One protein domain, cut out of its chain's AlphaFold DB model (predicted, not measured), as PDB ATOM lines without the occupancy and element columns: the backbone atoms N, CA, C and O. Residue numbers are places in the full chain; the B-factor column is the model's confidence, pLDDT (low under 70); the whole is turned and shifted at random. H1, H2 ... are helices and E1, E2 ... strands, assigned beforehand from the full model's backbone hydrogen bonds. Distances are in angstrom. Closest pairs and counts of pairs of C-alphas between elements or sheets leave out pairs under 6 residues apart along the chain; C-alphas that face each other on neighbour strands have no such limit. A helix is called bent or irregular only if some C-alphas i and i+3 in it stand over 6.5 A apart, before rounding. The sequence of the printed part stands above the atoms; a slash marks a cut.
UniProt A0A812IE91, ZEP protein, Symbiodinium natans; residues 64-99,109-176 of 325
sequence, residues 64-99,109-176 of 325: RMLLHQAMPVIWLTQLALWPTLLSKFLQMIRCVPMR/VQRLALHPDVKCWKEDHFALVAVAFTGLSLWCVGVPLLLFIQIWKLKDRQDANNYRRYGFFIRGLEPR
ATOM      1  N   ARG A  64     -33.502  28.325  36.995       86.25
ATOM      2  CA  ARG A  64     -33.649  29.784  37.115       86.25
ATOM      3  C   ARG A  64     -34.124  30.222  38.504       86.25
ATOM      4  O   ARG A  64     -33.692  31.261  38.992       86.25
ATOM      5  N   MET A  65     -35.013  29.449  39.126       83.38
ATOM      6  CA  MET A  65     -35.530  29.747  40.461       83.38
ATOM      7  C   MET A  65     -34.454  29.507  41.521       83.38
ATOM      8  O   MET A  65     -34.271  30.345  42.402       83.38
ATOM      9  N   LEU A  66     -33.677  28.431  41.369       85.44
ATOM     10  CA  LEU A  66     -32.558  28.113  42.255       85.44
ATOM     11  C   LEU A  66     -31.469  29.194  42.205       85.44
ATOM     12  O   LEU A  66     -31.047  29.695  43.244       85.44
ATOM     13  N   LEU A  67     -31.083  29.637  41.005       86.25
ATOM     14  CA  LEU A  67     -30.070  30.683  40.831       86.25
ATOM     15  C   LEU A  67     -30.528  32.030  41.408       86.25
ATOM     16  O   LEU A  67     -29.747  32.753  42.020       86.25
ATOM     17  N   HIS A  68     -31.813  32.343  41.270       84.12
ATOM     18  CA  HIS A  68     -32.393  33.552  41.838       84.12
ATOM     19  C   HIS A  68     -32.426  33.526  43.379       84.12
ATOM     20  O   HIS A  68     -32.173  34.548  44.013       84.12
ATOM     21  N   GLN A  69     -32.697  32.372  43.994       84.25
ATOM     22  CA  GLN A  69     -32.639  32.214  45.453       84.25
ATOM     23  C   GLN A  69     -31.199  32.203  45.995       84.25
ATOM     24  O   GLN A  69     -30.966  32.687  47.101       84.25
ATOM     25  N   ALA A  70     -30.232  31.713  45.215       88.19
ATOM     26  CA  ALA A  70     -28.813  31.688  45.576       88.19
ATOM     27  C   ALA A  70     -28.102  33.050  45.431       88.19
ATOM     28  O   ALA A  70     -26.949  33.180  45.841       88.19
ATOM     29  N   MET A  71     -28.770  34.075  44.886       89.38
ATOM     30  CA  MET A  71     -28.190  35.404  44.645       89.38
ATOM     31  C   MET A  71     -27.411  35.996  45.836       89.38
ATOM     32  O   MET A  71     -26.286  36.439  45.612       89.38
ATOM     33  N   PRO A  72     -27.917  35.994  47.087       89.44
ATOM     34  CA  PRO A  72     -27.180  36.567  48.217       89.44
ATOM     35  C   PRO A  72     -25.848  35.858  48.466       89.44
ATOM     36  O   PRO A  72     -24.838  36.504  48.733       89.44
ATOM     37  N   VAL A  73     -25.836  34.529  48.330       91.25
ATOM     38  CA  VAL A  73     -24.639  33.699  48.509       91.25
ATOM     39  C   VAL A  73     -23.644  33.964  47.384       91.25
ATOM     40  O   VAL A  73     -22.452  34.114  47.645       91.25
ATOM     41  N   ILE A  74     -24.119  34.090  46.143       92.06
ATOM     42  CA  ILE A  74     -23.275  34.435  44.991       92.06
ATOM     43  C   ILE A  74     -22.623  35.808  45.207       92.06
ATOM     44  O   ILE A  74     -21.410  35.936  45.078       92.06
ATOM     45  N   TRP A  75     -23.388  36.827  45.609       92.94
ATOM     46  CA  TRP A  75     -22.827  38.156  45.877       92.94
ATOM     47  C   TRP A  75     -21.830  38.154  47.033       92.94
ATOM     48  O   TRP A  75     -20.767  38.768  46.933       92.94
ATOM     49  N   LEU A  76     -22.154  37.450  48.117       92.25
ATOM     50  CA  LEU A  76     -21.296  37.352  49.288       92.25
ATOM     51  C   LEU A  76     -19.972  36.655  48.961       92.25
ATOM     52  O   LEU A  76     -18.908  37.176  49.286       92.25
ATOM     53  N   THR A  77     -20.028  35.506  48.287       93.44
ATOM     54  CA  THR A  77     -18.832  34.753  47.874       93.44
ATOM     55  C   THR A  77     -17.980  35.556  46.900       93.44
ATOM     56  O   THR A  77     -16.766  35.649  47.078       93.44
ATOM     57  N   GLN A  78     -18.608  36.227  45.933       92.94
ATOM     58  CA  GLN A  78     -17.903  37.083  44.988       92.94
ATOM     59  C   GLN A  78     -17.171  38.235  45.695       92.94
ATOM     60  O   GLN A  78     -16.015  38.521  45.383       92.94
ATOM     61  N   LEU A  79     -17.810  38.881  46.672       91.19
ATOM     62  CA  LEU A  79     -17.186  39.955  47.450       91.19
ATOM     63  C   LEU A  79     -16.134  39.454  48.444       91.19
ATOM     64  O   LEU A  79     -15.193  40.189  48.739       91.19
ATOM     65  N   ALA A  80     -16.259  38.224  48.937       92.88
ATOM     66  CA  ALA A  80     -15.238  37.592  49.766       92.88
ATOM     67  C   ALA A  80     -13.971  37.250  48.959       92.88
ATOM     68  O   ALA A  80     -12.861  37.401  49.464       92.88
ATOM     69  N   LEU A  81     -14.121  36.845  47.692       95.38
ATOM     70  CA  LEU A  81     -13.003  36.561  46.779       95.38
ATOM     71  C   LEU A  81     -12.324  37.826  46.237       95.38
ATOM     72  O   LEU A  81     -11.154  37.799  45.849       95.38
ATOM     73  N   TRP A  82     -13.051  38.941  46.223       95.31
ATOM     74  CA  TRP A  82     -12.629  40.209  45.641       95.31
ATOM     75  C   TRP A  82     -11.231  40.713  46.066       95.31
ATOM     76  O   TRP A  82     -10.439  41.002  45.168       95.31
ATOM     77  N   PRO A  83     -10.859  40.807  47.365       95.31
ATOM     78  CA  PRO A  83      -9.547  41.338  47.757       95.31
ATOM     79  C   PRO A  83      -8.388  40.450  47.285       95.31
ATOM     80  O   PRO A  83      -7.334  40.954  46.892       95.31
ATOM     81  N   THR A  84      -8.594  39.132  47.264       95.50
ATOM     82  CA  THR A  84      -7.607  38.172  46.763       95.50
ATOM     83  C   THR A  84      -7.398  38.349  45.264       95.50
ATOM     84  O   THR A  84      -6.255  38.441  44.817       95.50
ATOM     85  N   LEU A  85      -8.484  38.457  44.492       96.19
ATOM     86  CA  LEU A  85      -8.413  38.698  43.048       96.19
ATOM     87  C   LEU A  85      -7.730  40.032  42.736       96.19
ATOM     88  O   LEU A  85      -6.814  40.065  41.917       96.19
ATOM     89  N   LEU A  86      -8.115  41.103  43.436       96.38
ATOM     90  CA  LEU A  86      -7.503  42.420  43.275       96.38
ATOM     91  C   LEU A  86      -5.990  42.363  43.519       96.38
ATOM     92  O   LEU A  86      -5.215  42.817  42.681       96.38
ATOM     93  N   SER A  87      -5.563  41.755  44.628       95.31
ATOM     94  CA  SER A  87      -4.141  41.599  44.948       95.31
ATOM     95  C   SER A  87      -3.391  40.819  43.861       95.31
ATOM     96  O   SER A  87      -2.329  41.249  43.416       95.31
ATOM     97  N   LYS A  88      -3.963  39.714  43.361       95.25
ATOM     98  CA  LYS A  88      -3.341  38.906  42.300       95.25
ATOM     99  C   LYS A  88      -3.216  39.655  40.979       95.25
ATOM    100  O   LYS A  88      -2.149  39.602  40.373       95.25
ATOM    101  N   PHE A  89      -4.243  40.388  40.553       95.75
ATOM    102  CA  PHE A  89      -4.146  41.189  39.334       95.75
ATOM    103  C   PHE A  89      -3.142  42.338  39.476       95.75
ATOM    104  O   PHE A  89      -2.366  42.581  38.558       95.75
ATOM    105  N   LEU A  90      -3.085  43.006  40.634       94.62
ATOM    106  CA  LEU A  90      -2.085  44.051  40.874       94.62
ATOM    107  C   LEU A  90      -0.651  43.492  40.889       94.62
ATOM    108  O   LEU A  90       0.259  44.128  40.362       94.62
ATOM    109  N   GLN A  91      -0.443  42.286  41.429       93.00
ATOM    110  CA  GLN A  91       0.858  41.604  41.401       93.00
ATOM    111  C   GLN A  91       1.335  41.289  39.976       93.00
ATOM    112  O   GLN A  91       2.537  41.349  39.727       93.00
ATOM    113  N   MET A  92       0.423  41.012  39.037       93.12
ATOM    114  CA  MET A  92       0.763  40.788  37.622       93.12
ATOM    115  C   MET A  92       1.260  42.054  36.907       93.12
ATOM    116  O   MET A  92       1.889  41.940  35.862       93.12
ATOM    117  N   ILE A  93       0.990  43.245  37.452       93.12
ATOM    118  CA  ILE A  93       1.404  44.538  36.877       93.12
ATOM    119  C   ILE A  93       2.694  45.056  37.548       93.12
ATOM    120  O   ILE A  93       3.361  45.961  37.046       93.12
ATOM    121  N   ARG A  94       3.069  44.504  38.710       91.94
ATOM    122  CA  ARG A  94       4.140  45.043  39.556       91.94
ATOM    123  C   ARG A  94       5.538  44.746  39.003       91.94
ATOM    124  O   ARG A  94       6.063  43.643  39.155       91.94
ATOM    125  N   CYS A  95       6.193  45.786  38.500       90.75
ATOM    126  CA  CYS A  95       7.596  45.766  38.091       90.75
ATOM    127  C   CYS A  95       8.536  46.231  39.211       90.75
ATOM    128  O   CYS A  95       8.222  47.167  39.948       90.75
ATOM    129  N   VAL A  96       9.700  45.592  39.323       90.38
ATOM    130  CA  VAL A  96      10.768  45.939  40.272       90.38
ATOM    131  C   VAL A  96      12.088  46.075  39.502       90.38
ATOM    132  O   VAL A  96      12.363  45.254  38.623       90.38
ATOM    133  N   PRO A  97      12.912  47.104  39.775       89.12
ATOM    134  CA  PRO A  97      14.234  47.213  39.168       89.12
ATOM    135  C   PRO A  97      15.175  46.134  39.725       89.12
ATOM    136  O   PRO A  97      15.341  46.018  40.938       89.12
ATOM    137  N   MET A  98      15.820  45.370  38.844       87.25
ATOM    138  CA  MET A  98      16.892  44.431  39.185       87.25
ATOM    139  C   MET A  98      18.195  44.865  38.511       87.25
ATOM    140  O   MET A  98      18.186  45.386  37.394       87.25
ATOM    141  N   ARG A  99      19.319  44.681  39.211       85.38
ATOM    142  CA  ARG A  99      20.658  44.916  38.657       85.38
ATOM    143  C   ARG A  99      21.106  43.653  37.934       85.38
ATOM    144  O   ARG A  99      21.101  42.585  38.538       85.38
ATOM    145  N   VAL A 109      17.451  46.821  34.949       88.31
ATOM    146  CA  VAL A 109      16.353  46.347  34.095       88.31
ATOM    147  C   VAL A 109      15.128  46.108  34.970       88.31
ATOM    148  O   VAL A 109      15.223  45.516  36.043       88.31
ATOM    149  N   GLN A 110      13.960  46.581  34.536       90.94
ATOM    150  CA  GLN A 110      12.704  46.317  35.238       90.94
ATOM    151  C   GLN A 110      12.204  44.908  34.912       90.94
ATOM    152  O   GLN A 110      11.998  44.565  33.742       90.94
ATOM    153  N   ARG A 111      11.995  44.103  35.951       91.38
ATOM    154  CA  ARG A 111      11.498  42.727  35.856       91.38
ATOM    155  C   ARG A 111      10.224  42.566  36.672       91.38
ATOM    156  O   ARG A 111       9.993  43.304  37.634       91.38
ATOM    157  N   LEU A 112       9.377  41.628  36.264       91.94
ATOM    158  CA  LEU A 112       8.129  41.340  36.963       91.94
ATOM    159  C   LEU A 112       8.432  40.720  38.338       91.94
ATOM    160  O   LEU A 112       9.213  39.776  38.438       91.94
ATOM    161  N   ALA A 113       7.802  41.227  39.401       89.25
ATOM    162  CA  ALA A 113       8.111  40.808  40.772       89.25
ATOM    163  C   ALA A 113       7.819  39.321  41.042       89.25
ATOM    164  O   ALA A 113       8.544  38.681  41.798       89.25
ATOM    165  N   LEU A 114       6.753  38.781  40.439       90.31
ATOM    166  CA  LEU A 114       6.332  37.388  40.623       90.31
ATOM    167  C   LEU A 114       7.156  36.403  39.776       90.31
ATOM    168  O   LEU A 114       7.407  35.286  40.213       90.31
ATOM    169  N   HIS A 115       7.575  36.827  38.580       91.56
ATOM    170  CA  HIS A 115       8.349  36.024  37.631       91.56
ATOM    171  C   HIS A 115       9.493  36.865  37.052       91.56
ATOM    172  O   HIS A 115       9.306  37.516  36.020       91.56
ATOM    173  N   PRO A 116      10.675  36.854  37.698       89.75
ATOM    174  CA  PRO A 116      11.808  37.679  37.292       89.75
ATOM    175  C   PRO A 116      12.257  37.449  35.849       89.75
ATOM    176  O   PRO A 116      12.803  38.364  35.246       89.75
ATOM    177  N   ASP A 117      11.990  36.282  35.260       91.19
ATOM    178  CA  ASP A 117      12.360  35.957  33.876       91.19
ATOM    179  C   ASP A 117      11.718  36.905  32.851       91.19
ATOM    180  O   ASP A 117      12.328  37.235  31.829       91.19
ATOM    181  N   VAL A 118      10.529  37.428  33.166       92.50
ATOM    182  CA  VAL A 118       9.775  38.331  32.295       92.50
ATOM    183  C   VAL A 118      10.286  39.765  32.445       92.50
ATOM    184  O   VAL A 118      10.209  40.382  33.513       92.50
ATOM    185  N   LYS A 119      10.786  40.328  31.340       92.56
ATOM    186  CA  LYS A 119      11.175  41.743  31.256       92.56
ATOM    187  C   LYS A 119       9.930  42.618  31.148       92.56
ATOM    188  O   LYS A 119       9.075  42.389  30.290       92.56
ATOM    189  N   CYS A 120       9.847  43.648  31.983       92.69
ATOM    190  CA  CYS A 120       8.734  44.585  31.924       92.69
ATOM    191  C   CYS A 120       8.719  45.351  30.596       92.69
ATOM    192  O   CYS A 120       9.765  45.652  30.018       92.69
ATOM    193  N   TRP A 121       7.509  45.663  30.124       91.62
ATOM    194  CA  TRP A 121       7.251  46.409  28.879       91.62
ATOM    195  C   TRP A 121       7.750  45.717  27.599       91.62
ATOM    196  O   TRP A 121       8.013  46.368  26.587       91.62
ATOM    197  N   LYS A 122       7.878  44.388  27.635       93.38
ATOM    198  CA  LYS A 122       8.061  43.527  26.458       93.38
ATOM    199  C   LYS A 122       6.770  42.780  26.130       93.38
ATOM    200  O   LYS A 122       5.828  42.819  26.917       93.38
ATOM    201  N   GLU A 123       6.721  42.144  24.962       91.75
ATOM    202  CA  GLU A 123       5.515  41.493  24.424       91.75
ATOM    203  C   GLU A 123       4.868  40.528  25.431       91.75
ATOM    204  O   GLU A 123       3.671  40.639  25.698       91.75
ATOM    205  N   ASP A 124       5.674  39.700  26.103       91.81
ATOM    206  CA  ASP A 124       5.200  38.765  27.135       91.81
ATOM    207  C   ASP A 124       4.524  39.478  28.319       91.81
ATOM    208  O   ASP A 124       3.501  39.028  28.840       91.81
ATOM    209  N   HIS A 125       5.058  40.631  28.735       93.75
ATOM    210  CA  HIS A 125       4.477  41.423  29.817       93.75
ATOM    211  C   HIS A 125       3.192  42.131  29.378       93.75
ATOM    212  O   HIS A 125       2.248  42.213  30.159       93.75
ATOM    213  N   PHE A 126       3.112  42.618  28.136       94.88
ATOM    214  CA  PHE A 126       1.903  43.280  27.634       94.88
ATOM    215  C   PHE A 126       0.686  42.349  27.633       94.88
ATOM    216  O   PHE A 126      -0.406  42.790  28.000       94.88
ATOM    217  N   ALA A 127       0.867  41.066  27.305       95.00
ATOM    218  CA  ALA A 127      -0.205  40.074  27.393       95.00
ATOM    219  C   ALA A 127      -0.710  39.903  28.839       95.00
ATOM    220  O   ALA A 127      -1.919  39.925  29.084       95.00
ATOM    221  N   LEU A 128       0.203  39.811  29.814       94.62
ATOM    222  CA  LEU A 128      -0.140  39.718  31.239       94.62
ATOM    223  C   LEU A 128      -0.849  40.978  31.744       94.62
ATOM    224  O   LEU A 128      -1.855  40.885  32.448       94.62
ATOM    225  N   VAL A 129      -0.364  42.152  31.343       94.62
ATOM    226  CA  VAL A 129      -0.972  43.443  31.676       94.62
ATOM    227  C   VAL A 129      -2.393  43.530  31.114       94.62
ATOM    228  O   VAL A 129      -3.303  43.930  31.837       94.62
ATOM    229  N   ALA A 130      -2.627  43.096  29.872       96.50
ATOM    230  CA  ALA A 130      -3.964  43.074  29.275       96.50
ATOM    231  C   ALA A 130      -4.934  42.160  30.046       96.50
ATOM    232  O   ALA A 130      -6.073  42.555  30.323       96.50
ATOM    233  N   VAL A 131      -4.484  40.966  30.452       96.75
ATOM    234  CA  VAL A 131      -5.272  40.052  31.297       96.75
ATOM    235  C   VAL A 131      -5.557  40.681  32.660       96.75
ATOM    236  O   VAL A 131      -6.702  40.657  33.113       96.75
ATOM    237  N   ALA A 132      -4.557  41.299  33.292       95.88
ATOM    238  CA  ALA A 132      -4.713  41.953  34.584       95.88
ATOM    239  C   ALA A 132      -5.701  43.126  34.518       95.88
ATOM    240  O   ALA A 132      -6.607  43.198  35.344       95.88
ATOM    241  N   PHE A 133      -5.607  44.000  33.513       96.31
ATOM    242  CA  PHE A 133      -6.551  45.109  33.328       96.31
ATOM    243  C   PHE A 133      -7.968  44.635  33.015       96.31
ATOM    244  O   PHE A 133      -8.932  45.201  33.538       96.31
ATOM    245  N   THR A 134      -8.112  43.585  32.207       97.38
ATOM    246  CA  THR A 134      -9.422  42.981  31.927       97.38
ATOM    247  C   THR A 134     -10.017  42.391  33.205       97.38
ATOM    248  O   THR A 134     -11.184  42.630  33.516       97.38
ATOM    249  N   GLY A 135      -9.197  41.691  33.993       96.25
ATOM    250  CA  GLY A 135      -9.578  41.119  35.277       96.25
ATOM    251  C   GLY A 135      -9.983  42.173  36.306       96.25
ATOM    252  O   GLY A 135     -11.060  42.075  36.894       96.25
ATOM    253  N   LEU A 136      -9.180  43.227  36.467       95.88
ATOM    254  CA  LEU A 136      -9.485  44.370  37.335       95.88
ATOM    255  C   LEU A 136     -10.786  45.059  36.918       95.88
ATOM    256  O   LEU A 136     -11.640  45.335  37.761       95.88
ATOM    257  N   SER A 137     -10.962  45.309  35.622       96.19
ATOM    258  CA  SER A 137     -12.141  46.016  35.117       96.19
ATOM    259  C   SER A 137     -13.412  45.188  35.300       96.19
ATOM    260  O   SER A 137     -14.400  45.689  35.832       96.19
ATOM    261  N   LEU A 138     -13.385  43.909  34.916       96.12
ATOM    262  CA  LEU A 138     -14.559  43.034  34.956       96.12
ATOM    263  C   LEU A 138     -14.897  42.586  36.385       96.12
ATOM    264  O   LEU A 138     -16.050  42.677  36.809       96.12
ATOM    265  N   TRP A 139     -13.898  42.114  37.133       94.81
ATOM    266  CA  TRP A 139     -14.107  41.480  38.435       94.81
ATOM    267  C   TRP A 139     -13.953  42.442  39.605       94.81
ATOM    268  O   TRP A 139     -14.738  42.361  40.551       94.81
ATOM    269  N   CYS A 140     -12.975  43.351  39.569       94.38
ATOM    270  CA  CYS A 140     -12.738  44.243  40.702       94.38
ATOM    271  C   CYS A 140     -13.634  45.490  40.662       94.38
ATOM    272  O   CYS A 140     -14.175  45.880  41.692       94.38
ATOM    273  N   VAL A 141     -13.845  46.093  39.493       94.88
ATOM    274  CA  VAL A 141     -14.725  47.267  39.351       94.88
ATOM    275  C   VAL A 141     -16.140  46.854  38.949       94.88
ATOM    276  O   VAL A 141     -17.111  47.308  39.555       94.88
ATOM    277  N   GLY A 142     -16.269  45.960  37.968       95.19
ATOM    278  CA  GLY A 142     -17.558  45.571  37.400       95.19
ATOM    279  C   GLY A 142     -18.515  44.947  38.414       95.19
ATOM    280  O   GLY A 142     -19.681  45.328  38.452       95.19
ATOM    281  N   VAL A 143     -18.036  44.049  39.280       94.06
ATOM    282  CA  VAL A 143     -18.880  43.372  40.282       94.06
ATOM    283  C   VAL A 143     -19.468  44.351  41.315       94.06
ATOM    284  O   VAL A 143     -20.697  44.392  41.423       94.06
ATOM    285  N   PRO A 144     -18.677  45.159  42.061       94.12
ATOM    286  CA  PRO A 144     -19.244  46.135  42.995       94.12
ATOM    287  C   PRO A 144     -20.145  47.161  42.307       94.12
ATOM    288  O   PRO A 144     -21.196  47.505  42.848       94.12
ATOM    289  N   LEU A 145     -19.777  47.617  41.102       95.56
ATOM    290  CA  LEU A 145     -20.572  48.576  40.336       95.56
ATOM    291  C   LEU A 145     -21.923  47.983  39.921       95.56
ATOM    292  O   LEU A 145     -22.956  48.634  40.056       95.56
ATOM    293  N   LEU A 146     -21.936  46.739  39.445       95.50
ATOM    294  CA  LEU A 146     -23.159  46.047  39.060       95.50
ATOM    295  C   LEU A 146     -24.070  45.845  40.278       95.50
ATOM    296  O   LEU A 146     -25.265  46.132  40.185       95.50
ATOM    297  N   LEU A 147     -23.519  45.432  41.423       94.56
ATOM    298  CA  LEU A 147     -24.275  45.312  42.673       94.56
ATOM    299  C   LEU A 147     -24.861  46.666  43.108       94.56
ATOM    300  O   LEU A 147     -26.046  46.757  43.431       94.56
ATOM    301  N   PHE A 148     -24.059  47.732  43.044       95.38
ATOM    302  CA  PHE A 148     -24.499  49.095  43.333       95.38
ATOM    303  C   PHE A 148     -25.644  49.535  42.409       95.38
ATOM    304  O   PHE A 148     -26.666  50.024  42.889       95.38
ATOM    305  N   ILE A 149     -25.527  49.305  41.096       96.25
ATOM    306  CA  ILE A 149     -26.571  49.638  40.114       96.25
ATOM    307  C   ILE A 149     -27.852  48.838  40.380       96.25
ATOM    308  O   ILE A 149     -28.946  49.399  40.281       96.25
ATOM    309  N   GLN A 150     -27.746  47.549  40.720       94.25
ATOM    310  CA  GLN A 150     -28.917  46.730  41.046       94.25
ATOM    311  C   GLN A 150     -29.669  47.288  42.254       94.25
ATOM    312  O   GLN A 150     -30.883  47.455  42.172       94.25
ATOM    313  N   ILE A 151     -28.958  47.637  43.331       93.56
ATOM    314  CA  ILE A 151     -29.569  48.189  44.549       93.56
ATOM    315  C   ILE A 151     -30.093  49.614  44.321       93.56
ATOM    316  O   ILE A 151     -31.130  49.992  44.872       93.56
ATOM    317  N   TRP A 152     -29.426  50.414  43.485       94.81
ATOM    318  CA  TRP A 152     -29.900  51.754  43.138       94.81
ATOM    319  C   TRP A 152     -31.240  51.699  42.395       94.81
ATOM    320  O   TRP A 152     -32.144  52.471  42.707       94.81
ATOM    321  N   LYS A 153     -31.413  50.754  41.467       95.00
ATOM    322  CA  LYS A 153     -32.648  50.616  40.675       95.00
ATOM    323  C   LYS A 153     -33.867  50.129  41.473       95.00
ATOM    324  O   LYS A 153     -34.974  50.138  40.933       95.00
ATOM    325  N   LEU A 154     -33.698  49.698  42.723       92.94
ATOM    326  CA  LEU A 154     -34.809  49.263  43.569       92.94
ATOM    327  C   LEU A 154     -35.689  50.458  43.955       92.94
ATOM    328  O   LEU A 154     -35.203  51.434  44.525       92.94
ATOM    329  N   LYS A 155     -36.995  50.358  43.667       87.50
ATOM    330  CA  LYS A 155     -37.992  51.371  44.056       87.50
ATOM    331  C   LYS A 155     -38.145  51.457  45.572       87.50
ATOM    332  O   LYS A 155     -38.134  52.551  46.120       87.50
ATOM    333  N   ASP A 156     -38.251  50.300  46.220       89.62
ATOM    334  CA  ASP A 156     -38.305  50.178  47.671       89.62
ATOM    335  C   ASP A 156     -37.245  49.179  48.144       89.62
ATOM    336  O   ASP A 156     -37.253  48.005  47.770       89.62
ATOM    337  N   ARG A 157     -36.299  49.669  48.945       87.75
ATOM    338  CA  ARG A 157     -35.199  48.867  49.501       87.75
ATOM    339  C   ARG A 157     -35.618  48.107  50.762       87.75
ATOM    340  O   ARG A 157     -34.924  47.164  51.131       87.75
ATOM    341  N   GLN A 158     -36.710  48.528  51.403       84.81
ATOM    342  CA  GLN A 158     -37.248  47.932  52.627       84.81
ATOM    343  C   GLN A 158     -38.307  46.860  52.339       84.81
ATOM    344  O   GLN A 158     -38.733  46.164  53.254       84.81
ATOM    345  N   ASP A 159     -38.695  46.679  51.073       88.69
ATOM    346  CA  ASP A 159     -39.552  45.570  50.658       88.69
ATOM    347  C   ASP A 159     -38.940  44.215  51.055       88.69
ATOM    348  O   ASP A 159     -37.747  43.972  50.840       88.69
ATOM    349  N   ALA A 160     -39.765  43.308  51.588       85.00
ATOM    350  CA  ALA A 160     -39.334  42.027  52.154       85.00
ATOM    351  C   ALA A 160     -38.498  41.197  51.162       85.00
ATOM    352  O   ALA A 160     -37.491  40.580  51.521       85.00
ATOM    353  N   ASN A 161     -38.885  41.214  49.883       85.75
ATOM    354  CA  ASN A 161     -38.215  40.452  48.833       85.75
ATOM    355  C   ASN A 161     -36.836  41.039  48.494       85.75
ATOM    356  O   ASN A 161     -35.865  40.301  48.304       85.75
ATOM    357  N   ASN A 162     -36.727  42.367  48.455       89.25
ATOM    358  CA  ASN A 162     -35.467  43.062  48.201       89.25
ATOM    359  C   ASN A 162     -34.528  42.968  49.403       89.25
ATOM    360  O   ASN A 162     -33.333  42.703  49.235       89.25
ATOM    361  N   TYR A 163     -35.077  43.086  50.609       86.94
ATOM    362  CA  TYR A 163     -34.345  42.918  51.853       86.94
ATOM    363  C   TYR A 163     -33.816  41.486  52.010       86.94
ATOM    364  O   TYR A 163     -32.684  41.288  52.438       86.94
ATOM    365  N   ARG A 164     -34.547  40.460  51.558       85.19
ATOM    366  CA  ARG A 164     -34.023  39.081  51.523       85.19
ATOM    367  C   ARG A 164     -32.829  38.922  50.574       85.19
ATOM    368  O   ARG A 164     -31.933  38.128  50.850       85.19
ATOM    369  N   ARG A 165     -32.802  39.654  49.455       88.25
ATOM    370  CA  ARG A 165     -31.748  39.532  48.428       88.25
ATOM    371  C   ARG A 165     -30.492  40.333  48.745       88.25
ATOM    372  O   ARG A 165     -29.385  39.847  48.538       88.25
ATOM    373  N   TYR A 166     -30.676  41.559  49.223       91.62
ATOM    374  CA  TYR A 166     -29.601  42.534  49.419       91.62
ATOM    375  C   TYR A 166     -29.446  42.964  50.876       91.62
ATOM    376  O   TYR A 166     -28.595  43.797  51.177       91.62
ATOM    377  N   GLY A 167     -30.228  42.389  51.791       89.31
ATOM    378  CA  GLY A 167     -30.213  42.742  53.206       89.31
ATOM    379  C   GLY A 167     -28.840  42.594  53.831       89.31
ATOM    380  O   GLY A 167     -28.499  43.407  54.669       89.31
ATOM    381  N   PHE A 168     -27.998  41.665  53.372       89.12
ATOM    382  CA  PHE A 168     -26.612  41.590  53.845       89.12
ATOM    383  C   PHE A 168     -25.843  42.915  53.671       89.12
ATOM    384  O   PHE A 168     -25.052  43.268  54.534       89.12
ATOM    385  N   PHE A 169     -26.093  43.660  52.589       90.50
ATOM    386  CA  PHE A 169     -25.393  44.915  52.283       90.50
ATOM    387  C   PHE A 169     -26.056  46.158  52.873       90.50
ATOM    388  O   PHE A 169     -25.414  47.195  52.962       90.50
ATOM    389  N   ILE A 170     -27.350  46.087  53.190       90.44
ATOM    390  CA  ILE A 170     -28.154  47.254  53.587       90.44
ATOM    391  C   ILE A 170     -28.487  47.202  55.085       90.44
ATOM    392  O   ILE A 170     -28.714  48.232  55.719       90.44
ATOM    393  N   ARG A 171     -28.520  46.004  55.679       88.38
ATOM    394  CA  ARG A 171     -28.878  45.800  57.082       88.38
ATOM    395  C   ARG A 171     -27.836  46.430  57.993       88.38
ATOM    396  O   ARG A 171     -26.650  46.161  57.878       88.38
ATOM    397  N   GLY A 172     -28.317  47.217  58.950       86.88
ATOM    398  CA  GLY A 172     -27.472  47.897  59.931       86.88
ATOM    399  C   GLY A 172     -26.969  49.265  59.475       86.88
ATOM    400  O   GLY A 172     -26.497  50.017  60.320       86.88
ATOM    401  N   LEU A 173     -27.132  49.627  58.199       91.00
ATOM    402  CA  LEU A 173     -26.837  50.966  57.688       91.00
ATOM    403  C   LEU A 173     -28.067  51.872  57.780       91.00
ATOM    404  O   LEU A 173     -29.212  51.415  57.700       91.00
ATOM    405  N   GLU A 174     -27.843  53.177  57.914       90.88
ATOM    406  CA  GLU A 174     -28.918  54.145  57.726       90.88
ATOM    407  C   GLU A 174     -29.372  54.169  56.252       90.88
ATOM    408  O   GLU A 174     -28.541  54.045  55.344       90.88
ATOM    409  N   PRO A 175     -30.666  54.418  55.962       89.44
ATOM    410  CA  PRO A 175     -31.182  54.440  54.589       89.44
ATOM    411  C   PRO A 175     -30.462  55.416  53.651       89.44
ATOM    412  O   PRO A 175     -30.467  55.216  52.438       89.44
ATOM    413  N   ARG A 176     -29.832  56.465  54.196       91.75
ATOM    414  CA  ARG A 176     -29.036  57.440  53.438       91.75
ATOM    415  C   ARG A 176     -27.676  56.886  52.992       91.75
ATOM    416  O   ARG A 176     -27.182  57.299  51.946       91.75
TER     417      ARG A 176
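What this domain is: This is residues 64 to 99 and 109 to 176 of the 325 residues of the protein "ZEP protein" of Symbiodinium natans (UniProt A0A812IE91). The model is a long, narrow pair of helices running opposite ways, H2, which is bent, and H3; H3 is side by side with the arm H2b and reaches the arm H2a with a few residues alone. The small two-stranded ribbon E1 and E2 extends the pair at one end, while the short helices H1 and H4 lie at the other end, H4 packing on H2a. The printed part has 104 residues, with four named helices and two named strands in the order H1 H2 E1 E2 H3 H4; the sheet, E1 - E2, is antiparallel and the class is mostly helix. The whole is only just loose, close to extended, with a radius of gyration of the C-alphas of 19.3 A, and elongated, spanning 61 by 32 by 19 A.

How they stand to each other: H1, residues 64 to 69, touches no helix and meets H2a, residues 71 to 80, only through their link. H2, residues 71 to 93, was assigned as one helix by its hydrogen bonds but is bent, with C-alphas 80 and 83 7.1 A apart; its arms H2a and H2b, residues 83 to 93, stand at a steep tilt of 49 degrees. E1, residues 95 to 99, and E2, residues 109 to 112, are antiparallel neighbours at 136 degrees, with N 96 and O 111 within hydrogen-bond range at 2.9 A, as are N 109 and O 98 at 2.9 A. H3, residues 123 to 152, touches H2b with residues 128 to 140 alone, at a shallow tilt of 29 degrees, opposite ways; the closest C-alphas, of Phe 89 and Ala 132, are 4.8 A apart. H3 only just touches H2a, with 3 pairs of C-alphas within 8 A, the closest those of Leu 79 and Pro 144 at 7.9 A, at a steep tilt of 44 degrees. H4, residues 160 to 170, touches H2a at a shallow tilt of 6 degrees, the same way, the closest C-alphas being those of Pro 72 and Arg 165, 5.4 A apart. H4 and H3 are close but not clearly touching, the C-alphas of Ile 151 and Tyr 166 being closest at 7.5 A. Every O i to N i+4 pair is within hydrogen-bond range in H1 and H2a, against 6 of 7 in H2b, 22 of 26 in H3 and 5 of 7 in H4.

Where its parts are: H1 begins with C-alpha 64 at (-33.649, 29.784, 37.115). H2a is 14.1 A long and H2b 15.8 A; E1 is 13.1 A and E2 10.0 A. H3 measures 41.3 A and has a kink of 29 degrees near residue 144. H4, 12.4 A long, is irregular, with C-alphas 165 and 168 7.7 A apart, and ends with C-alpha 170 at (-28.154, 47.254, 53.587).

The domain as a whole: The C-alphas farthest apart, those of Arg 99 and Ala 160, are 61.6 A apart. Residues 100 to 108 are not printed, and C-alphas 99 and 109 are 6.4 A apart across this cut. Of the links that are printed whole, none is long. No printed residue has a pLDDT under 70.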